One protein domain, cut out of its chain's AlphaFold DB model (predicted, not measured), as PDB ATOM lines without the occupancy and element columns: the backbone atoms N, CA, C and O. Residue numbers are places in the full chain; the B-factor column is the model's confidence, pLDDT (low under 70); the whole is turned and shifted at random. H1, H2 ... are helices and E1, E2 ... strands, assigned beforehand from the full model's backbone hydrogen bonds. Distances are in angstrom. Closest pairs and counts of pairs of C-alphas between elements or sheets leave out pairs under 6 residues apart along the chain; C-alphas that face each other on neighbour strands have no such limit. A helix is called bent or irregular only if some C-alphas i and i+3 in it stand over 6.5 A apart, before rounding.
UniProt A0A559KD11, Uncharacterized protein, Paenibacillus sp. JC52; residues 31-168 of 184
ATOM      1  N   GLU A  31     -38.602  21.139  38.150       90.25
ATOM      2  CA  GLU A  31     -37.706  21.710  39.156       90.25
ATOM      3  C   GLU A  31     -36.412  20.903  39.269       90.25
ATOM      4  O   GLU A  31     -35.330  21.473  39.136       90.25
ATOM      5  N   PHE A  32     -36.515  19.569  39.351       91.56
ATOM      6  CA  PHE A  32     -35.342  18.695  39.408       91.56
ATOM      7  C   PHE A  32     -34.418  18.913  38.210       91.56
ATOM      8  O   PHE A  32     -33.208  19.068  38.366       91.56
ATOM      9  N   ARG A  33     -34.996  18.952  37.002       92.81
ATOM     10  CA  ARG A  33     -34.241  19.138  35.758       92.81
ATOM     11  C   ARG A  33     -33.584  20.510  35.681       92.81
ATOM     12  O   ARG A  33     -32.455  20.596  35.206       92.81
ATOM     13  N   ASN A  34     -34.269  21.556  36.138       94.06
ATOM     14  CA  ASN A  34     -33.725  22.911  36.166       94.06
ATOM     15  C   ASN A  34     -32.560  23.014  37.150       94.06
ATOM     16  O   ASN A  34     -31.488  23.469  36.767       94.06
ATOM     17  N   ALA A  35     -32.741  22.532  38.380       92.94
ATOM     18  CA  ALA A  35     -31.695  22.511  39.394       92.94
ATOM     19  C   ALA A  35     -30.483  21.679  38.944       92.94
ATOM     20  O   ALA A  35     -29.350  22.147  39.014       92.94
ATOM     21  N   LYS A  36     -30.715  20.492  38.373       94.44
ATOM     22  CA  LYS A  36     -29.655  19.666  37.788       94.44
ATOM     23  C   LYS A  36     -28.906  20.398  36.671       94.44
ATOM     24  O   LYS A  36     -27.680  20.357  36.628       94.44
ATOM     25  N   HIS A  37     -29.624  21.063  35.765       95.38
ATOM     26  CA  HIS A  37     -29.015  21.835  34.683       95.38
ATOM     27  C   HIS A  37     -28.164  22.993  35.216       95.38
ATOM     28  O   HIS A  37     -27.035  23.168  34.756       95.38
ATOM     29  N   GLU A  38     -28.676  23.740  36.195       96.06
ATOM     30  CA  GLU A  38     -27.950  24.839  36.830       96.06
ATOM     31  C   GLU A  38     -26.622  24.335  37.415       96.06
ATOM     32  O   GLU A  38     -25.552  24.787  37.017       96.06
ATOM     33  N   LEU A  39     -26.673  23.299  38.255       95.69
ATOM     34  CA  LEU A  39     -25.498  22.757  38.941       95.69
ATOM     35  C   LEU A  39     -24.485  22.099  37.978       95.69
ATOM     36  O   LEU A  39     -23.275  22.323  38.070       95.69
ATOM     37  N   GLU A  40     -24.947  21.261  37.042       94.69
ATOM     38  CA  GLU A  40     -24.054  20.457  36.191       94.69
ATOM     39  C   GLU A  40     -23.521  21.220  34.969       94.69
ATOM     40  O   GLU A  40     -22.374  20.985  34.549       94.69
ATOM     41  N   VAL A  41     -24.357  22.083  34.377       94.31
ATOM     42  CA  VAL A  41     -24.119  22.716  33.072       94.31
ATOM     43  C   VAL A  41     -23.792  24.196  33.206       94.31
ATOM     44  O   VAL A  41     -22.804  24.622  32.610       94.31
ATOM     45  N   VAL A  42     -24.584  24.964  33.959       96.50
ATOM     46  CA  VAL A  42     -24.397  26.422  34.081       96.50
ATOM     47  C   VAL A  42     -23.216  26.734  34.993       96.50
ATOM     48  O   VAL A  42     -22.265  27.394  34.579       96.50
ATOM     49  N   GLU A  43     -23.241  26.205  36.211       95.69
ATOM     50  CA  GLU A  43     -22.193  26.412  37.210       95.69
ATOM     51  C   GLU A  43     -21.009  25.466  37.036       95.69
ATOM     52  O   GLU A  43     -19.910  25.725  37.529       95.69
ATOM     53  N   HIS A  44     -21.223  24.378  36.292       96.19
ATOM     54  CA  HIS A  44     -20.196  23.402  35.964       96.19
ATOM     55  C   HIS A  44     -19.517  22.818  37.215       96.19
ATOM     56  O   HIS A  44     -18.297  22.638  37.254       96.19
ATOM     57  N   LEU A  45     -20.309  22.507  38.245       95.94
ATOM     58  CA  LEU A  45     -19.782  22.051  39.526       95.94
ATOM     59  C   LEU A  45     -19.160  20.651  39.413       95.94
ATOM     60  O   LEU A  45     -19.773  19.757  38.823       95.94
ATOM     61  N   PRO A  46     -17.963  20.410  39.969       95.12
ATOM     62  CA  PRO A  46     -17.400  19.067  40.041       95.12
ATOM     63  C   PRO A  46     -18.172  18.189  41.034       95.12
ATOM     64  O   PRO A  46     -18.956  18.682  41.841       95.12
ATOM     65  N   CYS A  47     -17.885  16.884  41.040       93.38
ATOM     66  CA  CYS A  47     -18.246  16.026  42.169       93.38
ATOM     67  C   CYS A  47     -17.774  16.670  43.478       93.38
ATOM     68  O   CYS A  47     -16.583  16.953  43.639       93.38
ATOM     69  N   PHE A  48     -18.698  16.851  44.418       91.88
ATOM     70  CA  PHE A  48     -18.446  17.542  45.675       91.88
ATOM     71  C   PHE A  48     -17.380  16.847  46.535       91.88
ATOM     72  O   PHE A  48     -16.638  17.503  47.259       91.88
ATOM     73  N   ILE A  49     -17.265  15.518  46.429       89.50
ATOM     74  CA  ILE A  49     -16.330  14.722  47.236       89.50
ATOM     75  C   ILE A  49     -14.935  14.691  46.619       89.50
ATOM     76  O   ILE A  49     -13.950  15.011  47.281       89.50
ATOM     77  N   CYS A  50     -14.819  14.254  45.364       89.12
ATOM     78  CA  CYS A  50     -13.512  13.961  44.771       89.12
ATOM     79  C   CYS A  50     -13.024  15.030  43.781       89.12
ATOM     80  O   CYS A  50     -11.862  15.005  43.371       89.12
ATOM     81  N   GLY A  51     -13.888  15.967  43.384       91.62
ATOM     82  CA  GLY A  51     -13.556  17.028  42.438       91.62
ATOM     83  C   GLY A  51     -13.554  16.606  40.962       91.62
ATOM     84  O   GLY A  51     -13.155  17.402  40.115       91.62
ATOM     85  N   THR A  52     -13.954  15.374  40.621       92.31
ATOM     86  CA  THR A  52     -13.989  14.927  39.217       92.31
ATOM     87  C   THR A  52     -15.103  15.611  38.427       92.31
ATOM     88  O   THR A  52     -16.176  15.907  38.950       92.31
ATOM     89  N   MET A  53     -14.857  15.802  37.131       95.38
ATOM     90  CA  MET A  53     -15.832  16.334  36.172       95.38
ATOM     91  C   MET A  53     -16.553  15.237  35.383       95.38
ATOM     92  O   MET A  53     -17.514  15.508  34.658       95.38
ATOM     93  N   ASN A  54     -16.090  13.995  35.510       93.44
ATOM     94  CA  ASN A  54     -16.578  12.866  34.734       93.44
ATOM     95  C   ASN A  54     -17.819  12.256  35.385       93.44
ATOM     96  O   ASN A  54     -17.808  12.007  36.587       93.44
ATOM     97  N   LYS A  55     -18.838  11.955  34.566       93.75
ATOM     98  CA  LYS A  55     -20.049  11.211  34.966       93.75
ATOM     99  C   LYS A  55     -20.675  11.727  36.272       93.75
ATOM    100  O   LYS A  55     -20.879  10.970  37.219       93.75
ATOM    101  N   ARG A  56     -20.901  13.039  36.305       94.31
ATOM    102  CA  ARG A  56     -21.556  13.749  37.406       94.31
ATOM    103  C   ARG A  56     -23.063  13.536  37.350       94.31
ATOM    104  O   ARG A  56     -23.627  13.409  36.265       94.31
ATOM    105  N   GLU A  57     -23.668  13.497  38.524       93.75
ATOM    106  CA  GLU A  57     -25.086  13.277  38.742       93.75
ATOM    107  C   GLU A  57     -25.537  14.064  39.972       93.75
ATOM    108  O   GLU A  57     -24.781  14.202  40.938       93.75
ATOM    109  N   SER A  58     -26.781  14.531  39.965       93.62
ATOM    110  CA  SER A  58     -27.415  15.085  41.155       93.62
ATOM    111  C   SER A  58     -27.954  13.990  42.083       93.62
ATOM    112  O   SER A  58     -28.557  13.003  41.653       93.62
ATOM    113  N   HIS A  59     -27.730  14.186  43.379       93.06
ATOM    114  CA  HIS A  59     -28.199  13.347  44.477       93.06
ATOM    115  C   HIS A  59     -29.043  14.186  45.439       93.06
ATOM    116  O   HIS A  59     -28.635  15.289  45.804       93.06
ATOM    117  N   HIS A  60     -30.184  13.667  45.892       92.38
ATOM    118  CA  HIS A  60     -30.996  14.342  46.904       92.38
ATOM    119  C   HIS A  60     -30.375  14.200  48.296       92.38
ATOM    120  O   HIS A  60     -30.188  13.085  48.762       92.38
ATOM    121  N   ILE A  61     -30.077  15.299  48.991       91.00
ATOM    122  CA  ILE A  61     -29.501  15.260  50.349       91.00
ATOM    123  C   ILE A  61     -30.484  14.601  51.323       91.00
ATOM    124  O   ILE A  61     -30.115  13.700  52.075       91.00
ATOM    125  N   PHE A  62     -31.739  15.044  51.293       90.12
ATOM    126  CA  PHE A  62     -32.864  14.355  51.907       90.12
ATOM    127  C   PHE A  62     -33.568  13.523  50.844       90.12
ATOM    128  O   PHE A  62     -34.148  14.067  49.903       90.12
ATOM    129  N   GLU A  63     -33.516  12.207  51.015       86.75
ATOM    130  CA  GLU A  63     -34.046  11.242  50.062       86.75
ATOM    131  C   GLU A  63     -35.525  11.478  49.747       86.75
ATOM    132  O   GLU A  63     -36.390  11.444  50.629       86.75
ATOM    133  N   ARG A  64     -35.829  11.631  48.454       84.50
ATOM    134  CA  ARG A  64     -37.193  11.878  47.964       84.50
ATOM    135  C   ARG A  64     -38.183  10.797  48.415       84.50
ATOM    136  O   ARG A  64     -39.343  11.098  48.671       84.50
ATOM    137  N   ALA A  65     -37.739   9.545  48.543       82.69
ATOM    138  CA  ALA A  65     -38.587   8.433  48.981       82.69
ATOM    139  C   ALA A  65     -39.176   8.629  50.392       82.69
ATOM    140  O   ALA A  65     -40.251   8.112  50.684       82.69
ATOM    141  N   TYR A  66     -38.504   9.402  51.248       85.38
ATOM    142  CA  TYR A  66     -38.971   9.711  52.597       85.38
ATOM    143  C   TYR A  66     -39.653  11.071  52.701       85.38
ATOM    144  O   TYR A  66     -40.107  11.415  53.786       85.38
ATOM    145  N   TRP A  67     -39.751  11.841  51.614       85.75
ATOM    146  CA  TRP A  67     -40.125  13.257  51.662       85.75
ATOM    147  C   TRP A  67     -41.440  13.527  52.403       85.75
ATOM    148  O   TRP A  67     -41.508  14.417  53.243       85.75
ATOM    149  N   ASN A  68     -42.455  12.688  52.179       83.12
ATOM    150  CA  ASN A  68     -43.756  12.774  52.854       83.12
ATOM    151  C   ASN A  68     -43.704  12.516  54.372       83.12
ATOM    152  O   ASN A  68     -44.640  12.860  55.084       83.12
ATOM    153  N   ALA A  69     -42.638  11.892  54.870       83.19
ATOM    154  CA  ALA A  69     -42.415  11.646  56.293       83.19
ATOM    155  C   ALA A  69     -41.545  12.726  56.961       83.19
ATOM    156  O   ALA A  69     -41.327  12.665  58.174       83.19
ATOM    157  N   LEU A  70     -41.011  13.684  56.197       86.12
ATOM    158  CA  LEU A  70     -40.131  14.725  56.720       86.12
ATOM    159  C   LEU A  70     -40.928  15.943  57.195       86.12
ATOM    160  O   LEU A  70     -41.892  16.365  56.569       86.12
ATOM    161  N   ASP A  71     -40.462  16.542  58.288       85.69
ATOM    162  CA  ASP A  71     -40.896  17.862  58.753       85.69
ATOM    163  C   ASP A  71     -40.187  18.926  57.898       85.69
ATOM    164  O   ASP A  71     -38.969  19.117  58.023       85.69
ATOM    165  N   LEU A  72     -40.927  19.613  57.017       83.19
ATOM    166  CA  LEU A  72     -40.331  20.560  56.070       83.19
ATOM    167  C   LEU A  72     -39.660  21.747  56.767       83.19
ATOM    168  O   LEU A  72     -38.691  22.299  56.242       83.19
ATOM    169  N   LYS A  73     -40.102  22.123  57.973       82.88
ATOM    170  CA  LYS A  73     -39.434  23.167  58.760       82.88
ATOM    171  C   LYS A  73     -38.046  22.714  59.200       82.88
ATOM    172  O   LYS A  73     -37.108  23.514  59.177       82.88
ATOM    173  N   ARG A  74     -37.880  21.437  59.557       87.25
ATOM    174  CA  ARG A  74     -36.554  20.865  59.854       87.25
ATOM    175  C   ARG A  74     -35.698  20.742  58.606       87.25
ATOM    176  O   ARG A  74     -34.518  21.073  58.674       87.25
ATOM    177  N   VAL A  75     -36.269  20.305  57.484       87.06
ATOM    178  CA  VAL A  75     -35.534  20.220  56.212       87.06
ATOM    179  C   VAL A  75     -35.010  21.594  55.806       87.06
ATOM    180  O   VAL A  75     -33.809  21.745  55.599       87.06
ATOM    181  N   ALA A  76     -35.875  22.613  55.796       83.38
ATOM    182  CA  ALA A  76     -35.483  23.991  55.524       83.38
ATOM    183  C   ALA A  76     -34.372  24.448  56.484       83.38
ATOM    184  O   ALA A  76     -33.342  24.957  56.048       83.38
ATOM    185  N   PHE A  77     -34.521  24.202  57.788       83.62
ATOM    186  CA  PHE A  77     -33.477  24.519  58.763       83.62
ATOM    187  C   PHE A  77     -32.127  23.865  58.412       83.62
ATOM    188  O   PHE A  77     -31.104  24.546  58.396       83.62
ATOM    189  N   PHE A  78     -32.105  22.571  58.082       86.25
ATOM    190  CA  PHE A  78     -30.870  21.868  57.735       86.25
ATOM    191  C   PHE A  78     -30.248  22.359  56.425       86.25
ATOM    192  O   PHE A  78     -29.057  22.673  56.415       86.25
ATOM    193  N   LEU A  79     -31.028  22.463  55.348       84.94
ATOM    194  CA  LEU A  79     -30.521  22.891  54.042       84.94
ATOM    195  C   LEU A  79     -30.007  24.335  54.082       84.94
ATOM    196  O   LEU A  79     -28.928  24.622  53.575       84.94
ATOM    197  N   PHE A  80     -30.727  25.234  54.756       79.88
ATOM    198  CA  PHE A  80     -30.397  26.658  54.740       79.88
ATOM    199  C   PHE A  80     -29.389  27.104  55.809       79.88
ATOM    200  O   PHE A  80     -28.715  28.121  55.631       79.88
ATOM    201  N   HIS A  81     -29.245  26.379  56.922       75.75
ATOM    202  CA  HIS A  81     -28.277  26.749  57.965       75.75
ATOM    203  C   HIS A  81     -27.058  25.838  58.062       75.75
ATOM    204  O   HIS A  81     -26.008  26.303  58.511       75.75
ATOM    205  N   HIS A  82     -27.165  24.569  57.665       75.62
ATOM    206  CA  HIS A  82     -26.118  23.580  57.931       75.62
ATOM    207  C   HIS A  82     -25.511  22.961  56.675       75.62
ATOM    208  O   HIS A  82     -24.316  22.668  56.682       75.62
ATOM    209  N   TYR A  83     -26.292  22.804  55.607       77.12
ATOM    210  CA  TYR A  83     -25.913  22.018  54.433       77.12
ATOM    211  C   TYR A  83     -26.062  22.788  53.118       77.12
ATOM    212  O   TYR A  83     -26.556  22.262  52.126       77.12
ATOM    213  N   ASP A  84     -25.567  24.025  53.091       81.12
ATOM    214  CA  ASP A  84     -25.401  24.779  51.848       81.12
ATOM    215  C   ASP A  84     -24.130  24.322  51.115       81.12
ATOM    216  O   ASP A  84     -23.091  24.988  51.151       81.12
ATOM    217  N   PHE A  85     -24.185  23.132  50.512       85.00
ATOM    218  CA  PHE A  85     -23.020  22.519  49.869       85.00
ATOM    219  C   PHE A  85     -22.494  23.337  48.684       85.00
ATOM    220  O   PHE A  85     -21.302  23.292  48.389       85.00
ATOM    221  N   HIS A  86     -23.353  24.107  48.018       87.00
ATOM    222  CA  HIS A  86     -23.000  24.831  46.796       87.00
ATOM    223  C   HIS A  86     -23.004  26.361  46.953       87.00
ATOM    224  O   HIS A  86     -22.582  27.075  46.049       87.00
ATOM    225  N   GLY A  87     -23.367  26.887  48.126       84.62
ATOM    226  CA  GLY A  87     -23.319  28.324  48.409       84.62
ATOM    227  C   GLY A  87     -24.540  29.104  47.905       84.62
ATOM    228  O   GLY A  87     -24.455  30.323  47.747       84.62
ATOM    229  N   HIS A  88     -25.660  28.438  47.613       83.44
ATOM    230  CA  HIS A  88     -26.860  29.075  47.053       83.44
ATOM    231  C   HIS A  88     -27.710  29.787  48.102       83.44
ATOM    232  O   HIS A  88     -28.627  30.544  47.757       83.44
ATOM    233  N   VAL A  89     -27.469  29.529  49.386       77.06
ATOM    234  CA  VAL A  89     -28.328  30.046  50.442       77.06
ATOM    235  C   VAL A  89     -27.958  31.487  50.752       77.06
ATOM    236  O   VAL A  89     -26.910  31.795  51.323       77.06
ATOM    237  N   LYS A  90     -28.876  32.404  50.441       68.06
ATOM    238  CA  LYS A  90     -28.777  33.795  50.889       68.06
ATOM    239  C   LYS A  90     -29.044  33.837  52.392       68.06
ATOM    240  O   LYS A  90     -30.170  33.638  52.828       68.06
ATOM    241  N   ARG A  91     -28.012  34.085  53.201       65.75
ATOM    242  CA  ARG A  91     -28.073  34.067  54.681       65.75
ATOM    243  C   ARG A  91     -28.785  35.274  55.306       65.75
ATOM    244  O   ARG A  91     -28.512  35.631  56.449       65.75
ATOM    245  N   ASP A  92     -29.700  35.896  54.575       69.06
ATOM    246  CA  ASP A  92     -30.424  37.079  55.038       69.06
ATOM    247  C   ASP A  92     -31.598  36.717  55.969       69.06
ATOM    248  O   ASP A  92     -32.174  37.595  56.616       69.06
ATOM    249  N   TYR A  93     -31.938  35.428  56.073       67.62
ATOM    250  CA  TYR A  93     -32.981  34.920  56.963       67.62
ATOM    251  C   TYR A  93     -32.473  34.812  58.404       67.62
ATOM    252  O   TYR A  93     -31.441  34.198  58.681       67.62
ATOM    253  N   LYS A  94     -33.216  35.405  59.338       65.62
ATOM    254  CA  LYS A  94     -32.844  35.527  60.754       65.62
ATOM    255  C   LYS A  94     -33.453  34.429  61.618       65.62
ATOM    256  O   LYS A  94     -32.996  34.228  62.742       65.62
ATOM    257  N   THR A  95     -34.485  33.742  61.126       74.06
ATOM    258  CA  THR A  95     -35.196  32.696  61.874       74.06
ATOM    259  C   THR A  95     -35.537  31.485  61.005       74.06
ATOM    260  O   THR A  95     -35.704  31.592  59.789       74.06
ATOM    261  N   SER A  96     -35.724  30.327  61.647       70.62
ATOM    262  CA  SER A  96     -36.215  29.108  60.992       70.62
ATOM    263  C   SER A  96     -37.599  29.285  60.360       70.62
ATOM    264  O   SER A  96     -37.924  28.592  59.404       70.62
ATOM    265  N   ASP A  97     -38.419  30.192  60.897       80.12
ATOM    266  CA  ASP A  97     -39.767  30.454  60.383       80.12
ATOM    267  C   ASP A  97     -39.724  31.251  59.079       80.12
ATOM    268  O   ASP A  97     -40.482  30.960  58.158       80.12
ATOM    269  N   GLU A  98     -38.809  32.216  58.964       78.94
ATOM    270  CA  GLU A  98     -38.583  32.953  57.715       78.94
ATOM    271  C   GLU A  98     -38.056  32.030  56.610       78.94
ATOM    272  O   GLU A  98     -38.500  32.124  55.467       78.94
ATOM    273  N   LEU A  99     -37.157  31.105  56.963       74.94
ATOM    274  CA  LEU A  99     -36.644  30.087  56.046       74.94
ATOM    275  C   LEU A  99     -37.722  29.118  55.586       74.94
ATOM    276  O   LEU A  99     -37.862  28.875  54.392       74.94
ATOM    277  N   PHE A 100     -38.497  28.583  56.530       79.44
ATOM    278  CA  PHE A 100     -39.611  27.700  56.214       79.44
ATOM    279  C   PHE A 100     -40.633  28.411  55.326       79.44
ATOM    280  O   PHE A 100     -41.046  27.866  54.309       79.44
ATOM    281  N   LYS A 101     -40.981  29.662  55.652       81.12
ATOM    282  CA  LYS A 101     -41.889  30.464  54.836       81.12
ATOM    283  C   LYS A 101     -41.359  30.659  53.416       81.12
ATOM    284  O   LYS A 101     -42.112  30.451  52.474       81.12
ATOM    285  N   PHE A 102     -40.086  31.019  53.253       79.19
ATOM    286  CA  PHE A 102     -39.469  31.118  51.929       79.19
ATOM    287  C   PHE A 102     -39.535  29.787  51.174       79.19
ATOM    288  O   PHE A 102     -39.943  29.765  50.017       79.19
ATOM    289  N   PHE A 103     -39.182  28.686  51.837       77.75
ATOM    290  CA  PHE A 103     -39.187  27.354  51.243       77.75
ATOM    291  C   PHE A 103     -40.579  26.952  50.738       77.75
ATOM    292  O   PHE A 103     -40.731  26.544  49.589       77.75
ATOM    293  N   VAL A 104     -41.608  27.142  51.566       78.50
ATOM    294  CA  VAL A 104     -43.002  26.835  51.225       78.50
ATOM    295  C   VAL A 104     -43.535  27.764  50.135       78.50
ATOM    296  O   VAL A 104     -44.138  27.287  49.175       78.50
ATOM    297  N   ASP A 105     -43.310  29.075  50.255       80.25
ATOM    298  CA  ASP A 105     -43.850  30.071  49.321       80.25
ATOM    299  C   ASP A 105     -43.192  29.978  47.936       80.25
ATOM    300  O   ASP A 105     -43.864  30.163  46.922       80.25
ATOM    301  N   HIS A 106     -41.881  29.721  47.883       76.56
ATOM    302  CA  HIS A 106     -41.111  29.743  46.638       76.56
ATOM    303  C   HIS A 106     -41.184  28.418  45.877       76.56
ATOM    304  O   HIS A 106     -41.287  28.428  44.654       76.56
ATOM    305  N   TYR A 107     -41.187  27.290  46.594       72.31
ATOM    306  CA  TYR A 107     -41.183  25.952  45.990       72.31
ATOM    307  C   TYR A 107     -42.525  25.235  46.094       72.31
ATOM    308  O   TYR A 107     -42.614  24.038  45.829       72.31
ATOM    309  N   ASN A 108     -43.574  25.965  46.487       69.00
ATOM    310  CA  ASN A 108     -44.926  25.447  46.663       69.00
ATOM    311  C   ASN A 108     -44.968  24.193  47.560       69.00
ATOM    312  O   ASN A 108     -45.811  23.320  47.367       69.00
ATOM    313  N   GLY A 109     -44.072  24.117  48.552       64.56
ATOM    314  CA  GLY A 109     -43.953  23.016  49.508       64.56
ATOM    315  C   GLY A 109     -45.152  22.959  50.447       64.56
ATOM    316  O   GLY A 109     -45.059  23.327  51.613       64.56
ATOM    317  N   ARG A 110     -46.315  22.568  49.931       68.81
ATOM    318  CA  ARG A 110     -47.543  22.456  50.714       68.81
ATOM    319  C   ARG A 110     -47.542  21.124  51.435       68.81
ATOM    320  O   ARG A 110     -47.591  20.079  50.792       68.81
ATOM    321  N   GLU A 111     -47.558  21.182  52.757       74.19
ATOM    322  CA  GLU A 111     -47.917  20.039  53.586       74.19
ATOM    323  C   GLU A 111     -49.444  19.920  53.588       74.19
ATOM    324  O   GLU A 111     -50.160  20.863  53.934       74.19
ATOM    325  N   THR A 112     -49.953  18.769  53.169       78.06
ATOM    326  CA  THR A 112     -51.374  18.438  53.277       78.06
ATOM    327  C   THR A 112     -51.518  17.283  54.256       78.06
ATOM    328  O   THR A 112     -50.943  16.218  54.036       78.06
ATOM    329  N   GLU A 113     -52.280  17.495  55.331       83.38
ATOM    330  CA  GLU A 113     -52.698  16.433  56.252       83.38
ATOM    331  C   GLU A 113     -54.060  15.897  55.795       83.38
ATOM    332  O   GLU A 113     -54.997  16.666  55.563       83.38
ATOM    333  N   PHE A 114     -54.196  14.579  55.703       84.81
ATOM    334  CA  PHE A 114     -55.493  13.922  55.598       84.81
ATOM    335  C   PHE A 114     -55.560  12.709  56.517       84.81
ATOM    336  O   PHE A 114     -54.550  12.211  57.009       84.81
ATOM    337  N   VAL A 115     -56.781  12.253  56.776       85.94
ATOM    338  CA  VAL A 115     -57.042  11.068  57.591       85.94
ATOM    339  C   VAL A 115     -57.460   9.942  56.657       85.94
ATOM    340  O   VAL A 115     -58.385  10.116  55.862       85.94
ATOM    341  N   ASP A 116     -56.760   8.812  56.715       83.31
ATOM    342  CA  ASP A 116     -57.103   7.639  55.912       83.31
ATOM    343  C   ASP A 116     -58.370   6.929  56.420       83.31
ATOM    344  O   ASP A 116     -58.975   7.294  57.432       83.31
ATOM    345  N   ALA A 117     -58.784   5.879  55.712       83.06
ATOM    346  CA  ALA A 117     -59.964   5.095  56.072       83.06
ATOM    347  C   ALA A 117     -59.829   4.358  57.424       83.06
ATOM    348  O   ALA A 117     -60.826   3.869  57.954       83.06
ATOM    349  N   GLN A 118     -58.617   4.263  57.974       88.75
ATOM    350  CA  GLN A 118     -58.294   3.622  59.243       88.75
ATOM    351  C   GLN A 118     -58.131   4.637  60.388       88.75
ATOM    352  O   GLN A 118     -57.936   4.230  61.533       88.75
ATOM    353  N   GLY A 119     -58.256   5.940  60.115       86.88
ATOM    354  CA  GLY A 119     -58.095   6.998  61.109       86.88
ATOM    355  C   GLY A 119     -56.648   7.460  61.307       86.88
ATOM    356  O   GLY A 119     -56.390   8.241  62.224       86.88
ATOM    357  N   ASN A 120     -55.703   7.007  60.478       83.06
ATOM    358  CA  ASN A 120     -54.312   7.440  60.564       83.06
ATOM    359  C   ASN A 120     -54.129   8.789  59.874       83.06
ATOM    360  O   ASN A 120     -54.697   9.049  58.813       83.06
ATOM    361  N   LYS A 121     -53.281   9.633  60.462       83.06
ATOM    362  CA  LYS A 121     -52.831  10.875  59.836       83.06
ATOM    363  C   LYS A 121     -51.797  10.562  58.765       83.06
ATOM    364  O   LYS A 121     -50.764   9.968  59.066       83.06
ATOM    365  N   ILE A 122     -52.069  11.003  57.547       77.00
ATOM    366  CA  ILE A 122     -51.152  10.938  56.419       77.00
ATOM    367  C   ILE A 122     -50.759  12.360  56.046       77.00
ATOM    368  O   ILE A 122     -51.606  13.245  55.936       77.00
ATOM    369  N   TRP A 123     -49.460  12.544  55.852       79.19
ATOM    370  CA  TRP A 123     -48.867  13.781  55.379       79.19
ATOM    371  C   TRP A 123     -48.416  13.582  53.940       79.19
ATOM    372  O   TRP A 123     -47.815  12.560  53.605       79.19
ATOM    373  N   THR A 124     -48.713  14.548  53.084       74.06
ATOM    374  CA  THR A 124     -48.148  14.617  51.736       74.06
ATOM    375  C   THR A 124     -47.548  15.983  51.504       74.06
ATOM    376  O   THR A 124     -48.187  16.992  51.810       74.06
ATOM    377  N   CYS A 125     -46.359  15.993  50.918       72.38
ATOM    378  CA  CYS A 125     -45.639  17.191  50.523       72.38
ATOM    379  C   CYS A 125     -45.527  17.243  48.996       72.38
ATOM    380  O   CYS A 125     -45.417  16.208  48.341       72.38
ATOM    381  N   ASP A 126     -45.549  18.449  48.431       74.00
ATOM    382  CA  ASP A 126     -45.276  18.660  47.004       74.00
ATOM    383  C   ASP A 126     -43.838  18.215  46.672       74.00
ATOM    384  O   ASP A 126     -42.874  18.643  47.320       74.00
ATOM    385  N   ASP A 127     -43.705  17.367  45.650       74.19
ATOM    386  CA  ASP A 127     -42.427  16.858  45.141       74.19
ATOM    387  C   ASP A 127     -41.498  17.986  44.671       74.19
ATOM    388  O   ASP A 127     -40.278  17.858  44.735       74.19
ATOM    389  N   THR A 128     -42.062  19.120  44.249       80.31
ATOM    390  CA  THR A 128     -41.303  20.293  43.792       80.31
ATOM    391  C   THR A 128     -40.340  20.798  44.871       80.31
ATOM    392  O   THR A 128     -39.221  21.202  44.567       80.31
ATOM    393  N   ALA A 129     -40.728  20.711  46.147       81.19
ATOM    394  CA  ALA A 129     -39.872  21.107  47.261       81.19
ATOM    395  C   ALA A 129     -38.736  20.098  47.530       81.19
ATOM    396  O   ALA A 129     -37.669  20.486  48.013       81.19
ATOM    397  N   ALA A 130     -38.933  18.817  47.201       86.69
ATOM    398  CA  ALA A 130     -37.884  17.800  47.304       86.69
ATOM    399  C   ALA A 130     -36.787  18.021  46.262       86.69
ATOM    400  O   ALA A 130     -35.611  17.793  46.533       86.69
ATOM    401  N   ASP A 131     -37.188  18.512  45.094       89.88
ATOM    402  CA  ASP A 131     -36.365  18.570  43.892       89.88
ATOM    403  C   ASP A 131     -35.590  19.895  43.735       89.88
ATOM    404  O   ASP A 131     -34.944  20.126  42.712       89.88
ATOM    405  N   THR A 132     -35.625  20.767  44.747       88.38
ATOM    406  CA  THR A 132     -34.967  22.084  44.722       88.38
ATOM    407  C   THR A 132     -33.450  21.982  44.615       88.38
ATOM    408  O   THR A 132     -32.837  21.039  45.116       88.38
ATOM    409  N   ILE A 133     -32.817  23.022  44.061       90.31
ATOM    410  CA  ILE A 133     -31.349  23.132  43.990       90.31
ATOM    411  C   ILE A 133     -30.671  23.014  45.364       90.31
ATOM    412  O   ILE A 133     -29.558  22.511  45.468       90.31
ATOM    413  N   TYR A 134     -31.362  23.417  46.435       88.94
ATOM    414  CA  TYR A 134     -30.854  23.342  47.804       88.94
ATOM    415  C   TYR A 134     -30.792  21.918  48.346       88.94
ATOM    416  O   TYR A 134     -29.946  21.633  49.185       88.94
ATOM    417  N   ASN A 135     -31.682  21.034  47.889       90.81
ATOM    418  CA  ASN A 135     -31.694  19.633  48.292       90.81
ATOM    419  C   ASN A 135     -30.855  18.752  47.351       90.81
ATOM    420  O   ASN A 135     -30.921  17.532  47.457       90.81
ATOM    421  N   GLN A 136     -30.082  19.332  46.427       92.62
ATOM    422  CA  GLN A 136     -29.264  18.584  45.475       92.62
ATOM    423  C   GLN A 136     -27.770  18.730  45.763       92.62
ATOM    424  O   GLN A 136     -27.271  19.798  46.107       92.62
ATOM    425  N   LEU A 137     -27.055  17.621  45.591       93.62
ATOM    426  CA  LEU A 137     -25.610  17.512  45.723       93.62
ATOM    427  C   LEU A 137     -25.036  16.860  44.465       93.62
ATOM    428  O   LEU A 137     -25.464  15.767  44.093       93.62
ATOM    429  N   ILE A 138     -24.050  17.490  43.826       95.81
ATOM    430  CA  ILE A 138     -23.374  16.892  42.665       95.81
ATOM    431  C   ILE A 138     -22.335  15.863  43.104       95.81
ATOM    432  O   ILE A 138     -21.379  16.181  43.814       95.81
ATOM    433  N   LEU A 139     -22.480  14.629  42.625       95.12
ATOM    434  CA  LEU A 139     -21.584  13.504  42.885       95.12
ATOM    435  C   LEU A 139     -21.240  12.785  41.575       95.12
ATOM    436  O   LEU A 139     -22.026  12.777  40.637       95.12
ATOM    437  N   ASP A 140     -20.065  12.165  41.491       94.44
ATOM    438  CA  ASP A 140     -19.787  11.207  40.411       94.44
ATOM    439  C   ASP A 140     -20.422   9.841  40.696       94.44
ATOM    440  O   ASP A 140     -20.773   9.549  41.836       94.44
ATOM    441  N   GLU A 141     -20.526   8.976  39.683       93.62
ATOM    442  CA  GLU A 141     -21.145   7.646  39.811       93.62
ATOM    443  C   GLU A 141     -20.601   6.799  40.987       93.62
ATOM    444  O   GLU A 141     -21.363   6.057  41.609       93.62
ATOM    445  N   ILE A 142     -19.312   6.927  41.331       90.56
ATOM    446  CA  ILE A 142     -18.664   6.193  42.429       90.56
ATOM    447  C   ILE A 142     -19.022   6.846  43.767       90.56
ATOM    448  O   ILE A 142     -19.428   6.160  44.703       90.56
ATOM    449  N   CYS A 143     -18.910   8.168  43.869       91.38
ATOM    450  CA  CYS A 143     -19.277   8.907  45.078       91.38
ATOM    451  C   CYS A 143     -20.794   8.922  45.337       91.38
ATOM    452  O   CYS A 143     -21.215   9.131  46.472       91.38
ATOM    453  N   HIS A 144     -21.611   8.674  44.315       93.19
ATOM    454  CA  HIS A 144     -23.065   8.586  44.395       93.19
ATOM    455  C   HIS A 144     -23.527   7.162  44.734       93.19
ATOM    456  O   HIS A 144     -24.157   6.939  45.767       93.19
ATOM    457  N   ARG A 145     -23.190   6.183  43.883       89.19
ATOM    458  CA  ARG A 145     -23.732   4.811  43.916       89.19
ATOM    459  C   ARG A 145     -22.684   3.722  44.131       89.19
ATOM    460  O   ARG A 145     -23.022   2.543  44.067       89.19
ATOM    461  N   GLY A 146     -21.422   4.080  44.359       84.31
ATOM    462  CA  GLY A 146     -20.362   3.104  44.592       84.31
ATOM    463  C   GLY A 146     -20.686   2.206  45.783       84.31
ATOM    464  O   GLY A 146     -20.991   2.680  46.879       84.31
ATOM    465  N   GLU A 147     -20.610   0.894  45.590       80.62
ATOM    466  CA  GLU A 147     -20.851  -0.065  46.665       80.62
ATOM    467  C   GLU A 147     -19.847   0.163  47.807       80.62
ATOM    468  O   GLU A 147     -18.645   0.327  47.571       80.62
ATOM    469  N   GLY A 148     -20.344   0.277  49.042       77.38
ATOM    470  CA  GLY A 148     -19.516   0.545  50.223       77.38
ATOM    471  C   GLY A 148     -18.780   1.887  50.201       77.38
ATOM    472  O   GLY A 148     -17.886   2.110  51.021       77.38
ATOM    473  N   THR A 149     -19.090   2.774  49.249       79.38
ATOM    474  CA  THR A 149     -18.302   3.985  49.010       79.38
ATOM    475  C   THR A 149     -19.123   5.235  48.694       79.38
ATOM    476  O   THR A 149     -18.713   6.323  49.099       79.38
ATOM    477  N   GLY A 150     -20.250   5.101  48.004       86.12
ATOM    478  CA  GLY A 150     -21.106   6.213  47.614       86.12
ATOM    479  C   GLY A 150     -22.109   6.625  48.690       86.12
ATOM    480  O   GLY A 150     -22.266   5.941  49.703       86.12
ATOM    481  N   ALA A 151     -22.812   7.732  48.444       89.69
ATOM    482  CA  ALA A 151     -23.875   8.256  49.304       89.69
ATOM    483  C   ALA A 151     -24.933   7.198  49.651       89.69
ATOM    484  O   ALA A 151     -25.261   7.032  50.819       89.69
ATOM    485  N   HIS A 152     -25.369   6.408  48.666       88.38
ATOM    486  CA  HIS A 152     -26.327   5.317  48.889       88.38
ATOM    487  C   HIS A 152     -25.689   4.016  49.408       88.38
ATOM    488  O   HIS A 152     -26.390   3.057  49.708       88.38
ATOM    489  N   GLY A 153     -24.355   3.928  49.435       81.50
ATOM    490  CA  GLY A 153     -23.620   2.704  49.765       81.50
ATOM    491  C   GLY A 153     -22.948   2.726  51.137       81.50
ATOM    492  O   GLY A 153     -22.260   1.764  51.479       81.50
ATOM    493  N   THR A 154     -23.066   3.819  51.896       82.88
ATOM    494  CA  THR A 154     -22.407   3.983  53.200       82.88
ATOM    495  C   THR A 154     -23.312   4.680  54.202       82.88
ATOM    496  O   THR A 154     -24.139   5.504  53.830       82.88
ATOM    497  N   SER A 155     -23.084   4.421  55.490       84.06
ATOM    498  CA  SER A 155     -23.756   5.161  56.558       84.06
ATOM    499  C   SER A 155     -23.454   6.667  56.493       84.06
ATOM    500  O   SER A 155     -22.340   7.076  56.140       84.06
ATOM    501  N   THR A 156     -24.400   7.506  56.931       84.06
ATOM    502  CA  THR A 156     -24.226   8.971  56.973       84.06
ATOM    503  C   THR A 156     -22.936   9.421  57.678       84.06
ATOM    504  O   THR A 156     -22.258  10.295  57.132       84.06
ATOM    505  N   PRO A 157     -22.510   8.852  58.831       81.94
ATOM    506  CA  PRO A 157     -21.235   9.225  59.449       81.94
ATOM    507  C   PRO A 157     -20.020   8.966  58.549       81.94
ATOM    508  O   PRO A 157     -19.123   9.806  58.464       81.94
ATOM    509  N   THR A 158     -19.991   7.825  57.852       83.50
ATOM    510  CA  THR A 158     -18.919   7.493  56.904       83.50
ATOM    511  C   THR A 158     -18.930   8.449  55.718       83.50
ATOM    512  O   THR A 158     -17.879   8.975  55.351       83.50
ATOM    513  N   PHE A 159     -20.108   8.723  55.156       85.25
ATOM    514  CA  PHE A 159     -20.265   9.660  54.049       85.25
ATOM    515  C   PHE A 159     -19.781  11.072  54.419       85.25
ATOM    516  O   PHE A 159     -18.955  11.654  53.716       85.25
ATOM    517  N   MET A 160     -20.197  11.588  55.580       87.19
ATOM    518  CA  MET A 160     -19.769  12.893  56.101       87.19
ATOM    519  C   MET A 160     -18.251  12.967  56.320       87.19
ATOM    520  O   MET A 160     -17.619  13.957  55.949       87.19
ATOM    521  N   ALA A 161     -17.639  11.912  56.867       85.44
ATOM    522  CA  ALA A 161     -16.187  11.848  57.035       85.44
ATOM    523  C   ALA A 161     -15.445  11.893  55.689       85.44
ATOM    524  O   ALA A 161     -14.391  12.522  55.586       85.44
ATOM    525  N   ARG A 162     -16.007  11.266  54.648       80.94
ATOM    526  CA  ARG A 162     -15.452  11.307  53.290       80.94
ATOM    527  C   ARG A 162     -15.570  12.677  52.641       80.94
ATOM    528  O   ARG A 162     -14.617  13.099  51.996       80.94
ATOM    529  N   MET A 163     -16.677  13.391  52.841       85.62
ATOM    530  CA  MET A 163     -16.816  14.768  52.347       85.62
ATOM    531  C   MET A 163     -15.745  15.705  52.923       85.62
ATOM    532  O   MET A 163     -15.275  16.607  52.239       85.62
ATOM    533  N   ALA A 164     -15.321  15.474  54.168       86.50
ATOM    534  CA  ALA A 164     -14.271  16.250  54.830       86.50
ATOM    535  C   ALA A 164     -12.850  15.685  54.618       86.50
ATOM    536  O   ALA A 164     -11.886  16.165  55.226       86.50
ATOM    537  N   GLN A 165     -12.699  14.641  53.799       83.25
ATOM    538  CA  GLN A 165     -11.426  13.959  53.624       83.25
ATOM    539  C   GLN A 165     -10.418  14.864  52.908       83.25
ATOM    540  O   GLN A 165     -10.712  15.517  51.908       83.25
ATOM    541  N   ARG A 166      -9.181  14.897  53.416       78.56
ATOM    542  CA  ARG A 166      -8.104  15.667  52.782       78.56
ATOM    543  C   ARG A 166      -7.813  15.112  51.390       78.56
ATOM    544  O   ARG A 166      -7.700  13.899  51.211       78.56
ATOM    545  N   LYS A 167      -7.592  16.006  50.424       75.88
ATOM    546  CA  LYS A 167      -7.151  15.630  49.077       75.88
ATOM    547  C   LYS A 167      -5.873  14.787  49.147       75.88
ATOM    548  O   LYS A 167      -4.920  15.170  49.822       75.88
ATOM    549  N   GLY A 168      -5.859  13.664  48.429       70.81
ATOM    550  CA  GLY A 168      -4.719  12.744  48.392       70.81
ATOM    551  C   GLY A 168      -4.543  11.898  49.654       70.81
ATOM    552  O   GLY A 168      -3.511  11.253  49.799       70.81
TER     553      GLY A 168
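AT A GLANCE: This is residues 31 to 168 of the 184 residues of an uncharacterized protein of Paenibacillus sp. JC52 (UniProt A0A559KD11). A short two-stranded ribbon, E1 and E4, has H1 packed on it and H6 at one end, where E4 runs out; toward its other end H2, H3, H4 and H5 gather in a cluster, and beyond them the hairpin of E2 and E3 reaches out to make one end of the longest axis. H7 lies away from the other helices, and residues 164 to 168 after it make the other end of that axis. The printed part has 138 residues with seven named helices and four named strands, in the order H1 E1 H2 H3 H4 E2 E3 H5 E4 H6 H7; each two-stranded sheet, E1 - E4 and E2 - E3, is antiparallel. The class is mixed, helices and strands; the whole is compact, with a radius of gyration of the C-alphas of 16.2 A and spans of 53 by 37 by 26 A.

HOW THE PARTS SIT: H1, residues 31 to 42, comes closest to E1, residues 56 to 60, at the C-alphas of Lys 36 and Ser 58, 6.1 A apart. Its closest C-alphas to E4, residues 136 to 140, are those of Leu 39 and Ile 138, 7.3 A apart. E1 and E4 are antiparallel neighbours at 143 degrees, with N 57 and O 139 at 2.8 A and N 137 and O 59 at 2.8 A, within hydrogen-bond range. H2, residues 64 to 69, touches H5, residues 127 to 130, with the C-alphas of Arg 64 and Ala 130 closest at 6.0 A. H3, residues 72 to 81, touches H4, residues 96 to 107, about perpendicular at 76 degrees; the closest C-alphas are those of Lys 73 and Phe 100, 5.2 A apart. H4 touches H5 with residues 103 to 107 alone, closest at the C-alphas of Tyr 107 and Ala 129, 5.2 A apart. E2, residues 111 to 115, and E3, residues 121 to 125, form a hairpin, antiparallel at 154 degrees, with N 112 and O 124 at 2.9 A and N 122 and O 114 at 2.8 A. The closest C-alphas of H2 and E3 are those of Asn 68 and Thr 124, 4.9 A apart. H6, residues 141 to 145, comes closest to E1 at the C-alphas of Glu 141 and Arg 56, 6.6 A apart. H7, residues 156 to 163, touches no helix and is apart from E4 and H6, for instance. Each O i to N i+4 pair is within hydrogen-bond range in H1, H3, H4, H6 and H7; in H2 it is 0 of 2, beside 2 of 3 O i to N i+3 pairs, and H5 is too short for an O i to N i+4 pair.

IN THESE COORDINATES: H1 begins at C-alpha 31, at (-37.706, 21.710, 39.156), and is 15.0 A long. E1 is 13.4 A long. H2 is irregular, with C-alphas 65 and 68 7.8 A apart. H3 is 13.7 A long and H4 16.1 A. E2 and E3 are each 13.4 A long; C-alpha 115, where E2 ends, is at (-57.042, 11.068, 57.591). H5 has four residues. E4 is 13.0 A long, and H6 follows it with no residue between. H7 is 10.5 A long and ends at C-alpha 163, at (-16.816, 14.768, 52.347).

THE WHOLE: The two C-alphas farthest apart are those of Ala 117 and Gly 168, at 56.3 A. The printed part runs from 31 to 168 with no cut. The links H1 to E1, 13 residues, and H3 to H4, 14 residues, are long. The mean pLDDT of the printed part is 84.6; residues 90 to 94 and 108 to 110 are under 70.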